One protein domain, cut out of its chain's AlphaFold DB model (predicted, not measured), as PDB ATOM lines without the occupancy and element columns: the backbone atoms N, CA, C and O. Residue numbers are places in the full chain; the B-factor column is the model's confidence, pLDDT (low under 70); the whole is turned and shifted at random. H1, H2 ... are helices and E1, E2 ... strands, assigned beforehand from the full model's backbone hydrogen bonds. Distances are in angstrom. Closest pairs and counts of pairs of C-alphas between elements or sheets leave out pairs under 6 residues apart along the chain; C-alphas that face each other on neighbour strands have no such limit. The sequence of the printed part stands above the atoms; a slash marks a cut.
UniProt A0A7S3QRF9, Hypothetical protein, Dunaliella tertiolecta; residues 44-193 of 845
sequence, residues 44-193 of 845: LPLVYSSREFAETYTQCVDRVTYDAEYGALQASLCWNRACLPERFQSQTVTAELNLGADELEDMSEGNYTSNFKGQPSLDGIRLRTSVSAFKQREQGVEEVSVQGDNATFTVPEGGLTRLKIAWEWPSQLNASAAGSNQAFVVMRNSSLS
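What this domain is: This is residues 44 to 193 of the 845 residues of the protein "Hypothetical protein" of Dunaliella tertiolecta (UniProt A0A7S3QRF9). Two strongly twisted antiparallel sheets lie face to face as a sandwich, their strands crossed at 36 degrees, with the short helix H1 at one end. The chain winds over both sheets as a jelly roll, one long hairpin of four nested pairs: E4 with E11, E5 with E10, E6 with E9, E7 with E8. The sheets' orders are E2 E1 E5 E10 E7 E8 and E3 E4 E11 E6 E9. The printed part has 150 residues, with four named strands, one named helix and then seven strands, mostly strand in class. It is compact, with a radius of gyration of the C-alphas of 15.8 A and spans of 45 by 33 by 25 A.

How they stand to each other: E1, residues 44 to 50, and E2, residues 56 to 62, form an antiparallel hairpin, with N 46 and O 59 2.8 A apart, within hydrogen-bond range. E2 runs on into E3, residues 65 to 67, at 46 degrees. E3 and E4, residues 72 to 79, form a hairpin in the other sheet, with N 67 and O 72 at 2.9 A. H1, residues 86 to 89, only grazes the six-strand sheet with residues 87 to 88; it is too short for an O i to N i+4 pair, and its one O i to N i+3 pair is within range. E5, residues 93 to 99, is antiparallel to E1 at 152 degrees, with N 49 and O 94 at 2.8 A. E6 has residues 110 to 117. E7, residues 130 to 137, and E8, residues 140 to 147, form a hairpin, with N 133 and O 144 at 3.0 A. E9, residues 152 to 155, is antiparallel to E6, with N 112 and O 153 at 2.8 A; the closest C-alphas of E8 and E9, Val 146 and Phe 153, are 6.8 A apart. E10, residues 162 to 169, has E5 and E7 as neighbours, with N 97 and O 165 at 2.8 A and N 132 and O 164 at 3.0 A. E11, residues 181 to 189, has E4 and E6 as neighbours, with N 75 and O 185 and N 115 and O 186 both at 2.9 A.

Where its parts are: E1 begins at C-alpha 44 (-43.539, -75.399, -28.817) and E11 ends at C-alpha 189 (-26.125, -88.281, -22.360). The longer strands are E11, 25.7 A, E10, 23.1 A, and E8, 22.5 A; H1 measures 5.0 A.

The domain as a whole: The farthest C-alphas, Glu 138 and Ser 176, are 50.6 A apart. The printed part has no cut. The links E6 to E7 and E10 to E11 are long. pLDDT is under 70 in residues 117 to 129, 136 to 137, 139 to 140, 174 to 183 and 193.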
ATOM      1  N   LEU A  44     -44.193 -76.204 -29.844       95.44
ATOM      2  CA  LEU A  44     -43.539 -75.399 -28.817       95.44
ATOM      3  C   LEU A  44     -43.352 -73.952 -29.283       95.44
ATOM      4  O   LEU A  44     -43.044 -73.727 -30.457       95.44
ATOM      5  N   PRO A  45     -43.467 -72.967 -28.374       96.56
ATOM      6  CA  PRO A  45     -43.171 -71.578 -28.685       96.56
ATOM      7  C   PRO A  45     -41.655 -71.367 -28.823       96.56
ATOM      8  O   PRO A  45     -40.913 -71.355 -27.837       96.56
ATOM      9  N   LEU A  46     -41.206 -71.148 -30.057       95.81
ATOM     10  CA  LEU A  46     -39.899 -70.585 -30.369       95.81
ATOM     11  C   LEU A  46     -40.015 -69.056 -30.350       95.81
ATOM     12  O   LEU A  46     -40.657 -68.460 -31.217       95.81
ATOM     13  N   VAL A  47     -39.413 -68.426 -29.340       96.25
ATOM     14  CA  VAL A  47     -39.517 -66.983 -29.093       96.25
ATOM     15  C   VAL A  47     -38.289 -66.266 -29.642       96.25
ATOM     16  O   VAL A  47     -37.169 -66.467 -29.185       96.25
ATOM     17  N   TYR A  48     -38.502 -65.387 -30.608       95.38
ATOM     18  CA  TYR A  48     -37.503 -64.497 -31.178       95.38
ATOM     19  C   TYR A  48     -37.500 -63.155 -30.446       95.38
ATOM     20  O   TYR A  48     -38.538 -62.513 -30.284       95.38
ATOM     21  N   SER A  49     -36.318 -62.689 -30.060       95.50
ATOM     22  CA  SER A  49     -36.090 -61.376 -29.451       95.50
ATOM     23  C   SER A  49     -34.960 -60.639 -30.169       95.50
ATOM     24  O   SER A  49     -34.030 -61.255 -30.690       95.50
ATOM     25  N   SER A  50     -35.032 -59.310 -30.216       94.12
ATOM     26  CA  SER A  50     -33.945 -58.457 -30.706       94.12
ATOM     27  C   SER A  50     -33.287 -57.740 -29.530       94.12
ATOM     28  O   SER A  50     -33.944 -57.413 -28.544       94.12
ATOM     29  N   ARG A  51     -31.989 -57.438 -29.635       91.00
ATOM     30  CA  ARG A  51     -31.334 -56.511 -28.693       91.00
ATOM     31  C   ARG A  51     -31.646 -55.041 -29.010       91.00
ATOM     32  O   ARG A  51     -31.433 -54.186 -28.157       91.00
ATOM     33  N   GLU A  52     -32.127 -54.751 -30.220       91.88
ATOM     34  CA  GLU A  52     -32.409 -53.388 -30.695       91.88
ATOM     35  C   GLU A  52     -33.865 -52.955 -30.458       91.88
ATOM     36  O   GLU A  52     -34.145 -51.759 -30.389       91.88
ATOM     37  N   PHE A  53     -34.790 -53.906 -30.273       88.56
ATOM     38  CA  PHE A  53     -36.206 -53.642 -29.995       88.56
ATOM     39  C   PHE A  53     -36.691 -54.530 -28.848       88.56
ATOM     40  O   PHE A  53     -36.434 -55.728 -28.852       88.56
ATOM     41  N   ALA A  54     -37.471 -53.974 -27.919       89.75
ATOM     42  CA  ALA A  54     -38.087 -54.727 -26.819       89.75
ATOM     43  C   ALA A  54     -39.294 -55.595 -27.250       89.75
ATOM     44  O   ALA A  54     -40.026 -56.102 -26.402       89.75
ATOM     45  N   GLU A  55     -39.532 -55.730 -28.555       93.38
ATOM     46  CA  GLU A  55     -40.579 -56.576 -29.124       93.38
ATOM     47  C   GLU A  55     -40.078 -58.021 -29.251       93.38
ATOM     48  O   GLU A  55     -38.962 -58.270 -29.713       93.38
ATOM     49  N   THR A  56     -40.929 -58.976 -28.882       95.88
ATOM     50  CA  THR A  56     -40.724 -60.409 -29.123       95.88
ATOM     51  C   THR A  56     -41.713 -60.910 -30.164       95.88
ATOM     52  O   THR A  56     -42.876 -60.509 -30.153       95.88
ATOM     53  N   TYR A  57     -41.271 -61.824 -31.020       96.31
ATOM     54  CA  TYR A  57     -42.110 -62.531 -31.986       96.31
ATOM     55  C   TYR A  57     -42.052 -64.033 -31.698       96.31
ATOM     56  O   TYR A  57     -40.993 -64.528 -31.329       96.31
ATOM     57  N   THR A  58     -43.151 -64.766 -31.859       96.81
ATOM     58  CA  THR A  58     -43.218 -66.193 -31.499       96.81
ATOM     59  C   THR A  58     -43.714 -67.009 -32.681       96.81
ATOM     60  O   THR A  58     -44.684 -66.626 -33.329       96.81
ATOM     61  N   GLN A  59     -43.077 -68.152 -32.925       96.31
ATOM     62  CA  GLN A  59     -43.548 -69.179 -33.856       96.31
ATOM     63  C   GLN A  59     -43.723 -70.514 -33.134       96.31
ATOM     64  O   GLN A  59     -43.070 -70.777 -32.126       96.31
ATOM     65  N   CYS A  60     -44.581 -71.364 -33.678       96.50
ATOM     66  CA  CYS A  60     -44.862 -72.701 -33.184       96.50
ATOM     67  C   CYS A  60     -44.089 -73.729 -34.009       96.50
ATOM     68  O   CYS A  60     -44.459 -74.032 -35.145       96.50
ATOM     69  N   VAL A  61     -43.003 -74.236 -33.426       95.12
ATOM     70  CA  VAL A  61     -42.169 -75.308 -33.994       95.12
ATOM     71  C   VAL A  61     -42.624 -76.665 -33.471       95.12
ATOM     72  O   VAL A  61     -43.265 -76.731 -32.424       95.12
ATOM     73  N   ASP A  62     -42.301 -77.755 -34.161       93.94
ATOM     74  CA  ASP A  62     -42.664 -79.102 -33.698       93.94
ATOM     75  C   ASP A  62     -42.041 -79.432 -32.325       93.94
ATOM     76  O   ASP A  62     -40.941 -78.971 -31.995       93.94
ATOM     77  N   ARG A  63     -42.750 -80.223 -31.503       93.44
ATOM     78  CA  ARG A  63     -42.254 -80.632 -30.178       93.44
ATOM     79  C   ARG A  63     -40.923 -81.384 -30.288       93.44
ATOM     80  O   ARG A  63     -40.763 -82.288 -31.107       93.44
ATOM     81  N   VAL A  64     -39.986 -81.027 -29.410       93.38
ATOM     82  CA  VAL A  64     -38.714 -81.740 -29.229       93.38
ATOM     83  C   VAL A  64     -39.003 -83.156 -28.737       93.38
ATOM     84  O   VAL A  64     -39.819 -83.336 -27.836       93.38
ATOM     85  N   THR A  65     -38.327 -84.156 -29.303       92.19
ATOM     86  CA  THR A  65     -38.458 -85.549 -28.867       92.19
ATOM     87  C   THR A  65     -37.249 -85.971 -28.044       92.19
ATOM     88  O   THR A  65     -36.105 -85.648 -28.373       92.19
ATOM     89  N   TYR A  66     -37.488 -86.709 -26.961       93.44
ATOM     90  CA  TYR A  66     -36.432 -87.417 -26.250       93.44
ATOM     91  C   TYR A  66     -36.403 -88.877 -26.687       93.44
ATOM     92  O   TYR A  66     -37.409 -89.579 -26.615       93.44
ATOM     93  N   ASP A  67     -35.238 -89.337 -27.132       91.88
ATOM     94  CA  ASP A  67     -34.999 -90.740 -27.434       91.88
ATOM     95  C   ASP A  67     -34.221 -91.392 -26.282       91.88
ATOM     96  O   ASP A  67     -33.025 -91.142 -26.076       91.88
ATOM     97  N   ALA A  68     -34.923 -92.233 -25.523       89.19
ATOM     98  CA  ALA A  68     -34.381 -92.941 -24.371       89.19
ATOM     99  C   ALA A  68     -33.408 -94.080 -24.737       89.19
ATOM    100  O   ALA A  68     -32.632 -94.490 -23.876       89.19
ATOM    101  N   GLU A  69     -33.396 -94.576 -25.984       90.38
ATOM    102  CA  GLU A  69     -32.471 -95.633 -26.421       90.38
ATOM    103  C   GLU A  69     -31.062 -95.063 -26.665       90.38
ATOM    104  O   GLU A  69     -30.068 -95.632 -26.208       90.38
ATOM    105  N   TYR A  70     -30.958 -93.889 -27.301       88.25
ATOM    106  CA  TYR A  70     -29.665 -93.210 -27.507       88.25
ATOM    107  C   TYR A  70     -29.291 -92.211 -26.398       88.25
ATOM    108  O   TYR A  70     -28.175 -91.668 -26.423       88.25
ATOM    109  N   GLY A  71     -30.214 -91.949 -25.463       91.06
ATOM    110  CA  GLY A  71     -30.104 -90.918 -24.429       91.06
ATOM    111  C   GLY A  71     -30.031 -89.511 -25.016       91.06
ATOM    112  O   GLY A  71     -29.173 -88.725 -24.607       91.06
ATOM    113  N   ALA A  72     -30.835 -89.229 -26.042       91.25
ATOM    114  CA  ALA A  72     -30.670 -88.077 -26.922       91.25
ATOM    115  C   ALA A  72     -31.962 -87.261 -27.063       91.25
ATOM    116  O   ALA A  72     -32.932 -87.713 -27.668       91.25
ATOM    117  N   LEU A  73     -31.937 -86.024 -26.569       91.69
ATOM    118  CA  LEU A  73     -32.950 -85.011 -26.852       91.69
ATOM    119  C   LEU A  73     -32.674 -84.413 -28.240       91.69
ATOM    120  O   LEU A  73     -31.561 -83.938 -28.485       91.69
ATOM    121  N   GLN A  74     -33.656 -84.454 -29.141       90.81
ATOM    122  CA  GLN A  74     -33.509 -84.095 -30.553       90.81
ATOM    123  C   GLN A  74     -34.540 -83.038 -30.974       90.81
ATOM    124  O   GLN A  74     -35.746 -83.278 -30.947       90.81
ATOM    125  N   ALA A  75     -34.059 -81.870 -31.412       88.31
ATOM    126  CA  ALA A  75     -34.875 -80.838 -32.053       88.31
ATOM    127  C   ALA A  75     -34.409 -80.626 -33.502       88.31
ATOM    128  O   ALA A  75     -33.275 -80.202 -33.738       88.31
ATOM    129  N   SER A  76     -35.285 -80.916 -34.466       84.44
ATOM    130  CA  SER A  76     -35.051 -80.694 -35.898       84.44
ATOM    131  C   SER A  76     -35.681 -79.370 -36.323       84.44
ATOM    132  O   SER A  76     -36.871 -79.310 -36.624       84.44
ATOM    133  N   LEU A  77     -34.891 -78.296 -36.346       86.31
ATOM    134  CA  LEU A  77     -35.371 -76.946 -36.635       86.31
ATOM    135  C   LEU A  77     -34.913 -76.505 -38.028       86.31
ATOM    136  O   LEU A  77     -33.789 -76.037 -38.211       86.31
ATOM    137  N   CYS A  78     -35.809 -76.630 -39.006       86.25
ATOM    138  CA  CYS A  78     -35.705 -75.955 -40.301       86.25
ATOM    139  C   CYS A  78     -36.253 -74.528 -40.134       86.25
ATOM    140  O   CYS A  78     -37.396 -74.382 -39.712       86.25
ATOM    141  N   TRP A  79     -35.505 -73.471 -40.455       83.81
ATOM    142  CA  TRP A  79     -36.037 -72.102 -40.467       83.81
ATOM    143  C   TRP A  79     -35.762 -71.373 -41.778       83.81
ATOM    144  O   TRP A  79     -34.704 -71.497 -42.399       83.81
ATOM    145  N   ASN A  80     -36.721 -70.534 -42.164       87.12
ATOM    146  CA  ASN A  80     -36.558 -69.548 -43.218       87.12
ATOM    147  C   ASN A  80     -36.679 -68.150 -42.603       87.12
ATOM    148  O   ASN A  80     -37.689 -67.792 -42.000       87.12
ATOM    149  N   ARG A  81     -35.619 -67.349 -42.745       86.62
ATOM    150  CA  ARG A  81     -35.529 -66.009 -42.152       86.62
ATOM    151  C   ARG A  81     -36.521 -65.021 -42.780       86.62
ATOM    152  O   ARG A  81     -36.919 -64.081 -42.104       86.62
ATOM    153  N   ALA A  82     -36.967 -65.261 -44.017       89.88
ATOM    154  CA  ALA A  82     -38.011 -64.470 -44.675       89.88
ATOM    155  C   ALA A  82     -39.411 -64.673 -44.056       89.88
ATOM    156  O   ALA A  82     -40.298 -63.855 -44.282       89.88
ATOM    157  N   CYS A  83     -39.605 -65.717 -43.241       92.06
ATOM    158  CA  CYS A  83     -40.842 -65.964 -42.495       92.06
ATOM    159  C   CYS A  83     -40.925 -65.194 -41.163       92.06
ATOM    160  O   CYS A  83     -41.910 -65.336 -40.447       92.06
ATOM    161  N   LEU A  84     -39.898 -64.422 -40.791       93.31
ATOM    162  CA  LEU A  84     -39.959 -63.509 -39.645       93.31
ATOM    163  C   LEU A  84     -40.514 -62.141 -40.090       93.31
ATOM    164  O   LEU A  84     -40.310 -61.764 -41.246       93.31
ATOM    165  N   PRO A  85     -41.126 -61.337 -39.203       94.88
ATOM    166  CA  PRO A  85     -41.502 -59.962 -39.523       94.88
ATOM    167  C   PRO A  85     -40.280 -59.135 -39.948       94.88
ATOM    168  O   PRO A  85     -39.193 -59.304 -39.397       94.88
ATOM    169  N   GLU A  86     -40.457 -58.203 -40.889       93.19
ATOM    170  CA  GLU A  86     -39.388 -57.420 -41.548       93.19
ATOM    171  C   GLU A  86     -38.334 -56.829 -40.581       93.19
ATOM    172  O   GLU A  86     -37.129 -56.860 -40.847       93.19
ATOM    173  N   ARG A  87     -38.781 -56.371 -39.400       92.88
ATOM    174  CA  ARG A  87     -37.923 -55.857 -38.315       92.88
ATOM    175  C   ARG A  87     -36.895 -56.880 -37.817       92.88
ATOM    176  O   ARG A  87     -35.768 -56.508 -37.512       92.88
ATOM    177  N   PHE A  88     -37.262 -58.157 -37.747       93.56
ATOM    178  CA  PHE A  88     -36.376 -59.254 -37.348       93.56
ATOM    179  C   PHE A  88     -35.516 -59.747 -38.524       93.56
ATOM    180  O   PHE A  88     -34.363 -60.123 -38.319       93.56
ATOM    181  N   GLN A  89     -36.024 -59.692 -39.765       91.50
ATOM    182  CA  GLN A  89     -35.292 -60.161 -40.954       91.50
ATOM    183  C   GLN A  89     -33.943 -59.458 -41.155       91.50
ATOM    184  O   GLN A  89     -32.977 -60.083 -41.595       91.50
ATOM    185  N   SER A  90     -33.851 -58.175 -40.810       89.81
ATOM    186  CA  SER A  90     -32.650 -57.349 -40.995       89.81
ATOM    187  C   SER A  90     -31.672 -57.375 -39.810       89.81
ATOM    188  O   SER A  90     -30.597 -56.789 -39.903       89.81
ATOM    189  N   GLN A  91     -32.012 -58.047 -38.702       90.94
ATOM    190  CA  GLN A  91     -31.413 -57.755 -37.394       90.94
ATOM    191  C   GLN A  91     -30.723 -58.925 -36.690       90.94
ATOM    192  O   GLN A  91     -30.813 -60.074 -37.122       90.94
ATOM    193  N   THR A  92     -29.982 -58.634 -35.616       91.06
ATOM    194  CA  THR A  92     -29.416 -59.691 -34.762       91.06
ATOM    195  C   THR A  92     -30.490 -60.200 -33.805       91.06
ATOM    196  O   THR A  92     -30.911 -59.485 -32.895       91.06
ATOM    197  N   VAL A  93     -30.941 -61.432 -34.033       92.19
ATOM    198  CA  VAL A  93     -32.082 -62.052 -33.347       92.19
ATOM    199  C   VAL A  93     -31.585 -63.167 -32.435       92.19
ATOM    200  O   VAL A  93     -30.833 -64.033 -32.873       92.19
ATOM    201  N   THR A  94     -32.029 -63.173 -31.180       93.00
ATOM    202  CA  THR A  94     -31.884 -64.324 -30.280       93.00
ATOM    203  C   THR A  94     -33.166 -65.140 -30.355       93.00
ATOM    204  O   THR A  94     -34.234 -64.622 -30.028       93.00
ATOM    205  N   ALA A  95     -33.074 -66.383 -30.812       92.81
ATOM    206  CA  ALA A  95     -34.184 -67.325 -30.818       92.81
ATOM    207  C   ALA A  95     -34.087 -68.215 -29.571       92.81
ATOM    208  O   ALA A  95     -33.003 -68.698 -29.242       92.81
ATOM    209  N   GLU A  96     -35.198 -68.399 -28.862       94.00
ATOM    210  CA  GLU A  96     -35.263 -69.080 -27.570       94.00
ATOM    211  C   GLU A  96     -36.367 -70.144 -27.558       94.00
ATOM    212  O   GLU A  96     -37.555 -69.830 -27.646       94.00
ATOM    213  N   LEU A  97     -35.977 -71.406 -27.399       94.19
ATOM    214  CA  LEU A  97     -36.877 -72.530 -27.171       94.19
ATOM    215  C   LEU A  97     -36.885 -72.864 -25.674       94.19
ATOM    216  O   LEU A  97     -35.829 -73.059 -25.068       94.19
ATOM    217  N   ASN A  98     -38.069 -72.918 -25.069       94.31
ATOM    218  CA  ASN A  98     -38.234 -73.204 -23.645       94.31
ATOM    219  C   ASN A  98     -38.992 -74.524 -23.482       94.31
ATOM    220  O   ASN A  98     -40.147 -74.616 -23.886       94.31
ATOM    221  N   LEU A  99     -38.338 -75.521 -22.889       94.19
ATOM    222  CA  LEU A  99     -38.916 -76.829 -22.585       94.19
ATOM    223  C   LEU A  99     -39.394 -76.849 -21.126       94.19
ATOM    224  O   LEU A  99     -38.683 -76.362 -20.236       94.19
ATOM    225  N   GLY A 100     -40.605 -77.359 -20.898       93.19
ATOM    226  CA  GLY A 100     -41.223 -77.545 -19.587       93.19
ATOM    227  C   GLY A 100     -40.827 -78.872 -18.943       93.19
ATOM    228  O   GLY A 100     -39.863 -79.502 -19.357       93.19
ATOM    229  N   ALA A 101     -41.559 -79.299 -17.912       90.38
ATOM    230  CA  ALA A 101     -41.322 -80.604 -17.293       90.38
ATOM    231  C   ALA A 101     -41.750 -81.748 -18.230       90.38
ATOM    232  O   ALA A 101     -41.038 -82.737 -18.348       90.38
ATOM    233  N   ASP A 102     -42.866 -81.573 -18.938       90.94
ATOM    234  CA  ASP A 102     -43.484 -82.550 -19.836       90.94
ATOM    235  C   ASP A 102     -42.553 -82.987 -20.985       90.94
ATOM    236  O   ASP A 102     -42.517 -84.161 -21.338       90.94
ATOM    237  N   GLU A 103     -41.759 -82.075 -21.563       92.62
ATOM    238  CA  GLU A 103     -40.757 -82.414 -22.593       92.62
ATOM    239  C   GLU A 103     -39.444 -82.984 -22.019       92.62
ATOM    240  O   GLU A 103     -38.534 -83.326 -22.778       92.62
ATOM    241  N   LEU A 104     -39.311 -83.041 -20.691       93.12
ATOM    242  CA  LEU A 104     -38.089 -83.419 -19.974       93.12
ATOM    243  C   LEU A 104     -38.292 -84.605 -19.013       93.12
ATOM    244  O   LEU A 104     -37.316 -85.044 -18.408       93.12
ATOM    245  N   GLU A 105     -39.511 -85.140 -18.873       92.75
ATOM    246  CA  GLU A 105     -39.846 -86.208 -17.914       92.75
ATOM    247  C   GLU A 105     -39.026 -87.488 -18.160       92.75
ATOM    248  O   GLU A 105     -38.505 -88.081 -17.215       92.75
ATOM    249  N   ASP A 106     -38.814 -87.854 -19.429       91.94
ATOM    250  CA  ASP A 106     -37.993 -89.007 -19.819       91.94
ATOM    251  C   ASP A 106     -36.468 -88.750 -19.739       91.94
ATOM    252  O   ASP A 106     -35.676 -89.690 -19.878       91.94
ATOM    253  N   MET A 107     -36.010 -87.504 -19.524       93.50
ATOM    254  CA  MET A 107     -34.574 -87.196 -19.450       93.50
ATOM    255  C   MET A 107     -33.951 -87.747 -18.164       93.50
ATOM    256  O   MET A 107     -34.026 -87.147 -17.089       93.50
ATOM    257  N   SER A 108     -33.267 -88.882 -18.301       92.75
ATOM    258  CA  SER A 108     -32.521 -89.520 -17.222       92.75
ATOM    259  C   SER A 108     -31.370 -88.655 -16.694       92.75
ATOM    260  O   SER A 108     -30.854 -87.757 -17.360       92.75
ATOM    261  N   GLU A 109     -30.934 -88.939 -15.467       92.56
ATOM    262  CA  GLU A 109     -29.759 -88.290 -14.888       92.56
ATOM    263  C   GLU A 109     -28.470 -88.591 -15.680       92.56
ATOM    264  O   GLU A 109     -28.299 -89.651 -16.292       92.56
ATOM    265  N   GLY A 110     -27.533 -87.641 -15.674       92.62
ATOM    266  CA  GLY A 110     -26.248 -87.789 -16.355       92.62
ATOM    267  C   GLY A 110     -25.704 -86.488 -16.933       92.62
ATOM    268  O   GLY A 110     -26.296 -85.420 -16.804       92.62
ATOM    269  N   ASN A 111     -24.547 -86.570 -17.587       92.19
ATOM    270  CA  ASN A 111     -23.930 -85.424 -18.254       92.19
ATOM    271  C   ASN A 111     -24.380 -85.387 -19.714       92.19
ATOM    272  O   ASN A 111     -24.088 -86.318 -20.453       92.19
ATOM    273  N   TYR A 112     -25.054 -84.327 -20.142       92.00
ATOM    274  CA  TYR A 112     -25.515 -84.133 -21.512       92.00
ATOM    275  C   TYR A 112     -24.610 -83.145 -22.248       92.00
ATOM    276  O   TYR A 112     -24.329 -82.060 -21.739       92.00
ATOM    277  N   THR A 113     -24.171 -83.506 -23.455       89.06
ATOM    278  CA  THR A 113     -23.404 -82.626 -24.353       89.06
ATOM    279  C   THR A 113     -24.315 -82.088 -25.451       89.06
ATOM    280  O   THR A 113     -24.948 -82.884 -26.146       89.06
ATOM    281  N   SER A 114     -24.366 -80.769 -25.656       84.31
ATOM    282  CA  SER A 114     -25.154 -80.136 -26.723       84.31
ATOM    283  C   SER A 114     -24.386 -80.061 -28.052       84.31
ATOM    284  O   SER A 114     -23.569 -79.171 -28.289       84.31
ATOM    285  N   ASN A 115     -24.659 -80.995 -28.964       81.62
ATOM    286  CA  ASN A 115     -24.072 -81.002 -30.302       81.62
ATOM    287  C   ASN A 115     -25.056 -80.384 -31.311       81.62
ATOM    288  O   ASN A 115     -26.099 -80.964 -31.615       81.62
ATOM    289  N   PHE A 116     -24.729 -79.195 -31.818       73.56
ATOM    290  CA  PHE A 116     -25.511 -78.507 -32.848       73.56
ATOM    291  C   PHE A 116     -25.009 -78.931 -34.233       73.56
ATOM    292  O   PHE A 116     -24.060 -78.358 -34.772       73.56
ATOM    293  N   LYS A 117     -25.637 -79.957 -34.818       69.25
ATOM    294  CA  LYS A 117     -25.359 -80.374 -36.200       69.25
ATOM    295  C   LYS A 117     -26.161 -79.524 -37.182       69.25
ATOM    296  O   LYS A 117     -27.215 -78.998 -36.845       69.25
ATOM    297  N   GLY A 118     -25.662 -79.391 -38.408       58.72
ATOM    298  CA  GLY A 118     -26.319 -78.585 -39.442       58.72
ATOM    299  C   GLY A 118     -26.061 -77.077 -39.347       58.72
ATOM    300  O   GLY A 118     -26.560 -76.341 -40.190       58.72
ATOM    301  N   GLN A 119     -25.230 -76.602 -38.404       54.50
ATOM    302  CA  GLN A 119     -24.703 -75.233 -38.461       54.50
ATOM    303  C   GLN A 119     -24.078 -75.009 -39.852       54.50
ATOM    304  O   GLN A 119     -23.099 -75.688 -40.190       54.50
ATOM    305  N   PRO A 120     -24.625 -74.107 -40.688       52.47
ATOM    306  CA  PRO A 120     -24.050 -73.846 -41.995       52.47
ATOM    307  C   PRO A 120     -22.664 -73.231 -41.782       52.47
ATOM    308  O   PRO A 120     -22.487 -72.390 -40.898       52.47
ATOM    309  N   SER A 121     -21.673 -73.639 -42.581       49.19
ATOM    310  CA  SER A 121     -20.293 -73.126 -42.508       49.19
ATOM    311  C   SER A 121     -20.180 -71.725 -43.119       49.19
ATOM    312  O   SER A 121     -19.454 -71.476 -44.074       49.19
ATOM    313  N   LEU A 122     -20.960 -70.801 -42.563       53.44
ATOM    314  CA  LEU A 122     -20.925 -69.380 -42.854       53.44
ATOM    315  C   LEU A 122     -19.864 -68.765 -41.942       53.44
ATOM    316  O   LEU A 122     -20.099 -68.546 -40.751       53.44
ATOM    317  N   ASP A 123     -18.674 -68.567 -42.506       48.94
ATOM    318  CA  ASP A 123     -17.484 -68.133 -41.780       48.94
ATOM    319  C   ASP A 123     -17.763 -66.905 -40.894       48.94
ATOM    320  O   ASP A 123     -18.233 -65.864 -41.351       48.94
ATOM    321  N   GLY A 124     -17.484 -67.049 -39.595       50.28
ATOM    322  CA  GLY A 124     -17.737 -66.033 -38.567       50.28
ATOM    323  C   GLY A 124     -19.043 -66.200 -37.772       50.28
ATOM    324  O   GLY A 124     -19.150 -65.636 -36.682       50.28
ATOM    325  N   ILE A 125     -20.008 -67.007 -38.232       52.84
ATOM    326  CA  ILE A 125     -21.309 -67.168 -37.559       52.84
ATOM    327  C   ILE A 125     -21.258 -68.285 -36.509       52.84
ATOM    328  O   ILE A 125     -21.625 -69.435 -36.756       52.84
ATOM    329  N   ARG A 126     -20.829 -67.929 -35.293       57.66
ATOM    330  CA  ARG A 126     -20.990 -68.784 -34.107       57.66
ATOM    331  C   ARG A 126     -22.379 -68.592 -33.510       57.66
ATOM    332  O   ARG A 126     -22.670 -67.522 -32.976       57.66
ATOM    333  N   LEU A 127     -23.205 -69.634 -33.568       56.16
ATOM    334  CA  LEU A 127     -24.457 -69.696 -32.817       56.16
ATOM    335  C   LEU A 127     -24.105 -69.679 -31.325       56.16
ATOM    336  O   LEU A 127     -23.562 -70.650 -30.807       56.16
ATOM    337  N   ARG A 128     -24.379 -68.580 -30.615       64.06
ATOM    338  CA  ARG A 128     -24.143 -68.528 -29.162       64.06
ATOM    339  C   ARG A 128     -25.183 -69.357 -28.428       64.06
ATOM    340  O   ARG A 128     -26.206 -68.837 -28.001       64.06
ATOM    341  N   THR A 129     -24.907 -70.645 -28.309       62.75
ATOM    342  CA  THR A 129     -25.793 -71.605 -27.667       62.75
ATOM    343  C   THR A 129     -25.680 -71.468 -26.149       62.75
ATOM    344  O   THR A 129     -24.624 -71.715 -25.565       62.75
ATOM    345  N   SER A 130     -26.760 -71.018 -25.505       73.31
ATOM    346  CA  SER A 130     -26.878 -70.990 -24.044       73.31
ATOM    347  C   SER A 130     -27.935 -71.983 -23.590       73.31
ATOM    348  O   SER A 130     -29.088 -71.902 -24.023       73.31
ATOM    349  N   VAL A 131     -27.533 -72.891 -22.707       72.12
ATOM    350  CA  VAL A 131     -28.384 -73.913 -22.106       72.12
ATOM    351  C   VAL A 131     -28.558 -73.565 -20.633       72.12
ATOM    352  O   VAL A 131     -27.608 -73.697 -19.866       72.12
ATOM    353  N   SER A 132     -29.750 -73.105 -20.246       76.56
ATOM    354  CA  SER A 132     -30.103 -72.852 -18.843       76.56
ATOM    355  C   SER A 132     -31.030 -73.953 -18.338       76.56
ATOM    356  O   SER A 132     -32.191 -74.042 -18.744       76.56
ATOM    357  N   ALA A 133     -30.495 -74.796 -17.460       71.12
ATOM    358  CA  ALA A 133     -31.194 -75.904 -16.826       71.12
ATOM    359  C   ALA A 133     -31.627 -75.512 -15.406       71.12
ATOM    360  O   ALA A 133     -30.816 -75.015 -14.624       71.12
ATOM    361  N   PHE A 134     -32.896 -75.744 -15.063       75.06
ATOM    362  CA  PHE A 134     -33.468 -75.342 -13.776       75.06
ATOM    363  C   PHE A 134     -33.804 -76.568 -12.920       75.06
ATOM    364  O   PHE A 134     -34.627 -77.398 -13.317       75.06
ATOM    365  N   LYS A 135     -33.213 -76.664 -11.718       73.00
ATOM    366  CA  LYS A 135     -33.618 -77.660 -10.711       73.00
ATOM    367  C   LYS A 135     -34.552 -77.041  -9.676       73.00
ATOM    368  O   LYS A 135     -34.204 -76.047  -9.042       73.00
ATOM    369  N   GLN A 136     -35.696 -77.680  -9.435       68.50
ATOM    370  CA  GLN A 136     -36.543 -77.376  -8.283       68.50
ATOM    371  C   GLN A 136     -35.955 -78.027  -7.021       68.50
ATOM    372  O   GLN A 136     -35.978 -79.243  -6.851       68.50
ATOM    373  N   ARG A 137     -35.398 -77.204  -6.131       68.38
ATOM    374  CA  ARG A 137     -34.910 -77.589  -4.800       68.38
ATOM    375  C   ARG A 137     -35.965 -77.165  -3.772       68.38
ATOM    376  O   ARG A 137     -36.624 -76.146  -3.961       68.38
ATOM    377  N   GLU A 138     -36.079 -77.863  -2.639       71.50
ATOM    378  CA  GLU A 138     -37.035 -77.509  -1.562       71.50
ATOM    379  C   GLU A 138     -36.866 -76.076  -1.005       71.50
ATOM    380  O   GLU A 138     -37.719 -75.586  -0.268       71.50
ATOM    381  N   GLN A 139     -35.757 -75.404  -1.331       57.84
ATOM    382  CA  GLN A 139     -35.393 -74.070  -0.846       57.84
ATOM    383  C   GLN A 139     -35.142 -73.046  -1.972       57.84
ATOM    384  O   GLN A 139     -34.696 -71.937  -1.689       57.84
ATOM    385  N   GLY A 140     -35.417 -73.383  -3.239       69.50
ATOM    386  CA  GLY A 140     -35.250 -72.456  -4.365       69.50
ATOM    387  C   GLY A 140     -35.051 -73.139  -5.717       69.50
ATOM    388  O   GLY A 140     -34.930 -74.359  -5.801       69.50
ATOM    389  N   VAL A 141     -34.999 -72.335  -6.779       71.56
ATOM    390  CA  VAL A 141     -34.628 -72.800  -8.122       71.56
ATOM    391  C   VAL A 141     -33.161 -72.467  -8.366       71.56
ATOM    392  O   VAL A 141     -32.747 -71.325  -8.176       71.56
ATOM    393  N   GLU A 142     -32.384 -73.462  -8.775       77.88
ATOM    394  CA  GLU A 142     -30.971 -73.308  -9.130       77.88
ATOM    395  C   GLU A 142     -30.841 -73.366 -10.654       77.88
ATOM    396  O   GLU A 142     -31.238 -74.358 -11.268       77.88
ATOM    397  N   GLU A 143     -30.350 -72.278 -11.255       80.31
ATOM    398  CA  GLU A 143     -30.116 -72.167 -12.698       80.31
ATOM    399  C   GLU A 143     -28.660 -72.516 -13.017       80.31
ATOM    400  O   GLU A 143     -27.732 -71.797 -12.640       80.31
ATOM    401  N   VAL A 144     -28.461 -73.611 -13.747       76.25
ATOM    402  CA  VAL A 144     -27.169 -73.977 -14.329       76.25
ATOM    403  C   VAL A 144     -27.169 -73.499 -15.777       76.25
ATOM    404  O   VAL A 144     -27.725 -74.163 -16.650       76.25
ATOM    405  N   SER A 145     -26.571 -72.331 -16.019       77.69
ATOM    406  CA  SER A 145     -26.394 -71.781 -17.368       77.69
ATOM    407  C   SER A 145     -25.014 -72.139 -17.919       77.69
ATOM    408  O   SER A 145     -23.993 -71.780 -17.328       77.69
ATOM    409  N   VAL A 146     -24.975 -72.837 -19.055       77.56
ATOM    410  CA  VAL A 146     -23.743 -73.189 -19.776       77.56
ATOM    411  C   VAL A 146     -23.787 -72.565 -21.169       77.56
ATOM    412  O   VAL A 146     -24.805 -72.645 -21.854       77.56
ATOM    413  N   GLN A 147     -22.691 -71.931 -21.595       79.25
ATOM    414  CA  GLN A 147     -22.577 -71.285 -22.906       79.25
ATOM    415  C   GLN A 147     -21.460 -71.918 -23.737       79.25
ATOM    416  O   GLN A 147     -20.329 -72.016 -23.260       79.25
ATOM    417  N   GLY A 148     -21.759 -72.267 -24.990       73.69
ATOM    418  CA  GLY A 148     -20.764 -72.663 -25.989       73.69
ATOM    419  C   GLY A 148     -21.099 -73.935 -26.768       73.69
ATOM    420  O   GLY A 148     -21.849 -74.800 -26.324       73.69
ATOM    421  N   ASP A 149     -20.479 -74.057 -27.940       70.44
ATOM    422  CA  ASP A 149     -20.614 -75.216 -28.819       70.44
ATOM    423  C   ASP A 149     -20.041 -76.475 -28.141       70.44
ATOM    424  O   ASP A 149     -18.892 -76.476 -27.696       70.44
ATOM    425  N   ASN A 150     -20.817 -77.565 -28.080       79.94
ATOM    426  CA  ASN A 150     -20.513 -78.763 -27.280       79.94
ATOM    427  C   ASN A 150     -20.439 -78.512 -25.760       79.94
ATOM    428  O   ASN A 150     -19.725 -79.222 -25.048       79.94
ATOM    429  N   ALA A 151     -21.199 -77.536 -25.250       80.50
ATOM    430  CA  ALA A 151     -21.412 -77.357 -23.818       80.50
ATOM    431  C   ALA A 151     -21.901 -78.656 -23.152       80.50
ATOM    432  O   ALA A 151     -22.841 -79.307 -23.615       80.50
ATOM    433  N   THR A 152     -21.270 -79.010 -22.032       85.31
ATOM    434  CA  THR A 152     -21.699 -80.102 -21.158       85.31
ATOM    435  C   THR A 152     -22.458 -79.552 -19.957       85.31
ATOM    436  O   THR A 152     -21.985 -78.646 -19.272       85.31
ATOM    437  N   PHE A 153     -23.632 -80.115 -19.674       87.50
ATOM    438  CA  PHE A 153     -24.416 -79.829 -18.472       87.50
ATOM    439  C   PHE A 153     -24.824 -81.134 -17.785       87.50
ATOM    440  O   PHE A 153     -24.978 -82.162 -18.439       87.50
ATOM    441  N   THR A 154     -24.995 -81.123 -16.466       88.88
ATOM    442  CA  THR A 154     -25.432 -82.309 -15.714       88.88
ATOM    443  C   THR A 154     -26.932 -82.226 -15.447       88.88
ATOM    444  O   THR A 154     -27.371 -81.343 -14.711       88.88
ATOM    445  N   VAL A 155     -27.710 -83.160 -16.000       89.94
ATOM    446  CA  VAL A 155     -29.065 -83.456 -15.518       89.94
ATOM    447  C   VAL A 155     -28.912 -84.138 -14.154       89.94
ATOM    448  O   VAL A 155     -28.272 -85.191 -14.071       89.94
ATOM    449  N   PRO A 156     -29.422 -83.535 -13.070       88.56
ATOM    450  CA  PRO A 156     -29.224 -84.040 -11.720       88.56
ATOM    451  C   PRO A 156     -30.237 -85.144 -11.380       88.56
ATOM    452  O   PRO A 156     -31.298 -85.231 -11.991       88.56
ATOM    453  N   GLU A 157     -29.961 -85.911 -10.324       86.56
ATOM    454  CA  GLU A 157     -30.918 -86.849  -9.717       86.56
ATOM    455  C   GLU A 157     -32.268 -86.148  -9.457       86.56
ATOM    456  O   GLU A 157     -32.318 -85.132  -8.753       86.56
ATOM    457  N   GLY A 158     -33.354 -86.651 -10.050       87.00
ATOM    458  CA  GLY A 158     -34.674 -86.001 -10.049       87.00
ATOM    459  C   GLY A 158     -34.986 -85.109 -11.264       87.00
ATOM    460  O   GLY A 158     -35.993 -84.406 -11.233       87.00
ATOM    461  N   GLY A 159     -34.157 -85.128 -12.312       88.31
ATOM    462  CA  GLY A 159     -34.456 -84.532 -13.620       88.31
ATOM    463  C   GLY A 159     -34.340 -83.004 -13.687       88.31
ATOM    464  O   GLY A 159     -33.748 -82.352 -12.817       88.31
ATOM    465  N   LEU A 160     -34.904 -82.429 -14.753       88.81
ATOM    466  CA  LEU A 160     -35.022 -80.984 -14.973       88.81
ATOM    467  C   LEU A 160     -36.494 -80.573 -14.996       88.81
ATOM    468  O   LEU A 160     -37.311 -81.249 -15.606       88.81
ATOM    469  N   THR A 161     -36.832 -79.431 -14.388       89.69
ATOM    470  CA  THR A 161     -38.205 -78.896 -14.471       89.69
ATOM    471  C   THR A 161     -38.385 -77.886 -15.597       89.69
ATOM    472  O   THR A 161     -39.517 -77.640 -16.010       89.69
ATOM    473  N   ARG A 162     -37.284 -77.288 -16.079       91.44
ATOM    474  CA  ARG A 162     -37.213 -76.484 -17.309       91.44
ATOM    475  C   ARG A 162     -35.826 -76.572 -17.935       91.44
ATOM    476  O   ARG A 162     -34.821 -76.603 -17.216       91.44
ATOM    477  N   LEU A 163     -35.783 -76.501 -19.262       91.19
ATOM    478  CA  LEU A 163     -34.561 -76.410 -20.058       91.19
ATOM    479  C   LEU A 163     -34.752 -75.334 -21.131       91.19
ATOM    480  O   LEU A 163     -35.555 -75.491 -22.050       91.19
ATOM    481  N   LYS A 164     -34.025 -74.224 -21.003       92.00
ATOM    482  CA  LYS A 164     -34.024 -73.142 -21.991       92.00
ATOM    483  C   LYS A 164     -32.837 -73.307 -22.933       92.00
ATOM    484  O   LYS A 164     -31.696 -73.377 -22.474       92.00
ATOM    485  N   ILE A 165     -33.115 -73.325 -24.232       90.19
ATOM    486  CA  ILE A 165     -32.143 -73.427 -25.321       90.19
ATOM    487  C   ILE A 165     -32.252 -72.140 -26.141       90.19
ATOM    488  O   ILE A 165     -33.269 -71.917 -26.790       90.19
ATOM    489  N   ALA A 166     -31.227 -71.290 -26.123       90.25
ATOM    490  CA  ALA A 166     -31.211 -70.062 -26.923       90.25
ATOM    491  C   ALA A 166     -29.994 -69.992 -27.849       90.25
ATOM    492  O   ALA A 166     -28.932 -70.520 -27.509       90.25
ATOM    493  N   TRP A 167     -30.150 -69.347 -29.009       88.75
ATOM    494  CA  TRP A 167     -29.078 -69.105 -29.978       88.75
ATOM    495  C   TRP A 167     -29.224 -67.751 -30.687       88.75
ATOM    496  O   TRP A 167     -30.326 -67.301 -30.997       88.75
ATOM    497  N   GLU A 168     -28.093 -67.100 -30.973       88.25
ATOM    498  CA  GLU A 168     -28.046 -65.810 -31.678       88.25
ATOM    499  C   GLU A 168     -27.796 -65.985 -33.189       88.25
ATOM    500  O   GLU A 168     -26.815 -66.606 -33.602       88.25
ATOM    501  N   TRP A 169     -28.653 -65.382 -34.018       84.56
ATOM    502  CA  TRP A 169     -28.475 -65.211 -35.463       84.56
ATOM    503  C   TRP A 169     -28.068 -63.763 -35.782       84.56
ATOM    504  O   TRP A 169     -28.867 -62.856 -35.542       84.56
ATOM    505  N   PRO A 170     -26.884 -63.501 -36.368       84.62
ATOM    506  CA  PRO A 170     -26.463 -62.145 -36.719       84.62
ATOM    507  C   PRO A 170     -27.311 -61.531 -37.842       84.62
ATOM    508  O   PRO A 170     -27.884 -62.238 -38.675       84.62
ATOM    509  N   SER A 171     -27.332 -60.197 -37.904       84.44
ATOM    510  CA  SER A 171     -27.979 -59.410 -38.970       84.44
ATOM    511  C   SER A 171     -27.448 -59.696 -40.379       84.44
ATOM    512  O   SER A 171     -28.191 -59.603 -41.348       84.44
ATOM    513  N   GLN A 172     -26.178 -60.094 -40.503       78.38
ATOM    514  CA  GLN A 172     -25.498 -60.318 -41.789       78.38
ATOM    515  C   GLN A 172     -25.940 -61.604 -42.525       78.38
ATOM    516  O   GLN A 172     -25.471 -61.875 -43.631       78.38
ATOM    517  N   LEU A 173     -26.861 -62.387 -41.948       71.06
ATOM    518  CA  LEU A 173     -27.541 -63.492 -42.627       71.06
ATOM    519  C   LEU A 173     -28.554 -62.959 -43.652       71.06
ATOM    520  O   LEU A 173     -29.761 -62.953 -43.408       71.06
ATOM    521  N   ASN A 174     -28.053 -62.532 -44.814       59.91
ATOM    522  CA  ASN A 174     -28.879 -62.154 -45.961       59.91
ATOM    523  C   ASN A 174     -29.900 -63.260 -46.274       59.91
ATOM    524  O   ASN A 174     -29.515 -64.400 -46.547       59.91
ATOM    525  N   ALA A 175     -31.188 -62.910 -46.303       56.84
ATOM    526  CA  ALA A 175     -32.282 -63.861 -46.530       56.84
ATOM    527  C   ALA A 175     -32.151 -64.654 -47.848       56.84
ATOM    528  O   ALA A 175     -32.630 -65.774 -47.935       56.84
ATOM    529  N   SER A 176     -31.446 -64.114 -48.848       50.31
ATOM    530  CA  SER A 176     -31.164 -64.761 -50.138       50.31
ATOM    531  C   SER A 176     -29.885 -65.616 -50.182       50.31
ATOM    532  O   SER A 176     -29.687 -66.361 -51.139       50.31
ATOM    533  N   ALA A 177     -29.010 -65.527 -49.174       49.88
ATOM    534  CA  ALA A 177     -27.896 -66.465 -48.980       49.88
ATOM    535  C   ALA A 177     -28.319 -67.678 -48.127       49.88
ATOM    536  O   ALA A 177     -27.687 -68.733 -48.172       49.88
ATOM    537  N   ALA A 178     -29.407 -67.522 -47.373       48.69
ATOM    538  CA  ALA A 178     -30.065 -68.546 -46.580       48.69
ATOM    539  C   ALA A 178     -30.926 -69.487 -47.448       48.69
ATOM    540  O   ALA A 178     -32.152 -69.455 -47.385       48.69
ATOM    541  N   GLY A 179     -30.278 -70.385 -48.199       52.94
ATOM    542  CA  GLY A 179     -30.914 -71.672 -48.512       52.94
ATOM    543  C   GLY A 179     -31.288 -72.409 -47.215       52.94
ATOM    544  O   GLY A 179     -30.725 -72.094 -46.167       52.94
ATOM    545  N   SER A 180     -32.234 -73.355 -47.279       54.72
ATOM    546  CA  SER A 180     -32.894 -74.022 -46.139       54.72
ATOM    547  C   SER A 180     -31.971 -74.253 -44.932       54.72
ATOM    548  O   SER A 180     -31.203 -75.216 -44.900       54.72
ATOM    549  N   ASN A 181     -32.026 -73.370 -43.929       65.38
ATOM    550  CA  ASN A 181     -31.172 -73.502 -42.753       65.38
ATOM    551  C   ASN A 181     -31.807 -74.508 -41.797       65.38
ATOM    552  O   ASN A 181     -32.855 -74.242 -41.210       65.38
ATOM    553  N   GLN A 182     -31.160 -75.658 -41.642       66.81
ATOM    554  CA  GLN A 182     -31.564 -76.713 -40.721       66.81
ATOM    555  C   GLN A 182     -30.514 -76.844 -39.621       66.81
ATOM    556  O   GLN A 182     -29.388 -77.244 -39.908       66.81
ATOM    557  N   ALA A 183     -30.874 -76.560 -38.368       65.56
ATOM    558  CA  ALA A 183     -30.089 -77.037 -37.230       65.56
ATOM    559  C   ALA A 183     -30.784 -78.226 -36.578       65.56
ATOM    560  O   ALA A 183     -31.983 -78.213 -36.301       65.56
ATOM    561  N   PHE A 184     -29.971 -79.223 -36.272       71.69
ATOM    562  CA  PHE A 184     -30.330 -80.387 -35.494       71.69
ATOM    563  C   PHE A 184     -29.669 -80.216 -34.131       71.69
ATOM    564  O   PHE A 184     -28.458 -80.414 -33.980       71.69
ATOM    565  N   VAL A 185     -30.457 -79.787 -33.147       77.38
ATOM    566  CA  VAL A 185     -30.001 -79.686 -31.760       77.38
ATOM    567  C   VAL A 185     -30.080 -81.081 -31.163       77.38
ATOM    568  O   VAL A 185     -31.175 -81.592 -30.938       77.38
ATOM    569  N   VAL A 186     -28.927 -81.706 -30.928       80.75
ATOM    570  CA  VAL A 186     -28.842 -83.039 -30.323       80.75
ATOM    571  C   VAL A 186     -28.127 -82.918 -28.982       80.75
ATOM    572  O   VAL A 186     -26.904 -82.780 -28.933       80.75
ATOM    573  N   MET A 187     -28.878 -82.960 -27.879       81.50
ATOM    574  CA  MET A 187     -28.302 -83.015 -26.531       81.50
ATOM    575  C   MET A 187     -28.237 -84.465 -26.073       81.50
ATOM    576  O   MET A 187     -29.272 -85.114 -25.932       81.50
ATOM    577  N   ARG A 188     -27.028 -84.987 -25.843       87.12
ATOM    578  CA  ARG A 188     -26.818 -86.426 -25.637       87.12
ATOM    579  C   ARG A 188     -26.140 -86.765 -24.316       87.12
ATOM    580  O   ARG A 188     -25.067 -86.233 -24.037       87.12
ATOM    581  N   ASN A 189     -26.707 -87.717 -23.575       87.69
ATOM    582  CA  ASN A 189     -26.125 -88.281 -22.360       87.69
ATOM    583  C   ASN A 189     -24.780 -88.964 -22.679       87.69
ATOM    584  O   ASN A 189     -24.713 -89.959 -23.406       87.69
ATOM    585  N   SER A 190     -23.685 -88.439 -22.133       86.69
ATOM    586  CA  SER A 190     -22.322 -88.886 -22.415       86.69
ATOM    587  C   SER A 190     -22.056 -90.309 -21.923       86.69
ATOM    588  O   SER A 190     -21.164 -90.970 -22.453       86.69
ATOM    589  N   SER A 191     -22.833 -90.807 -20.952       83.19
ATOM    590  CA  SER A 191     -22.767 -92.203 -20.493       83.19
ATOM    591  C   SER A 191     -23.196 -93.206 -21.575       83.19
ATOM    592  O   SER A 191     -22.686 -94.323 -21.609       83.19
ATOM    593  N   LEU A 192     -24.057 -92.779 -22.508       79.75
ATOM    594  CA  LEU A 192     -24.572 -93.570 -23.632       79.75
ATOM    595  C   LEU A 192     -23.885 -93.228 -24.970       79.75
ATOM    596  O   LEU A 192     -24.265 -93.747 -26.019       79.75
ATOM    597  N   SER A 193     -22.850 -92.378 -24.950       68.06
ATOM    598  CA  SER A 193     -22.190 -91.833 -26.152       68.06
ATOM    599  C   SER A 193     -21.628 -92.878 -27.129       68.06
ATOM    600  O   SER A 193     -21.526 -92.589 -28.321       68.06
TER     601      SER A 193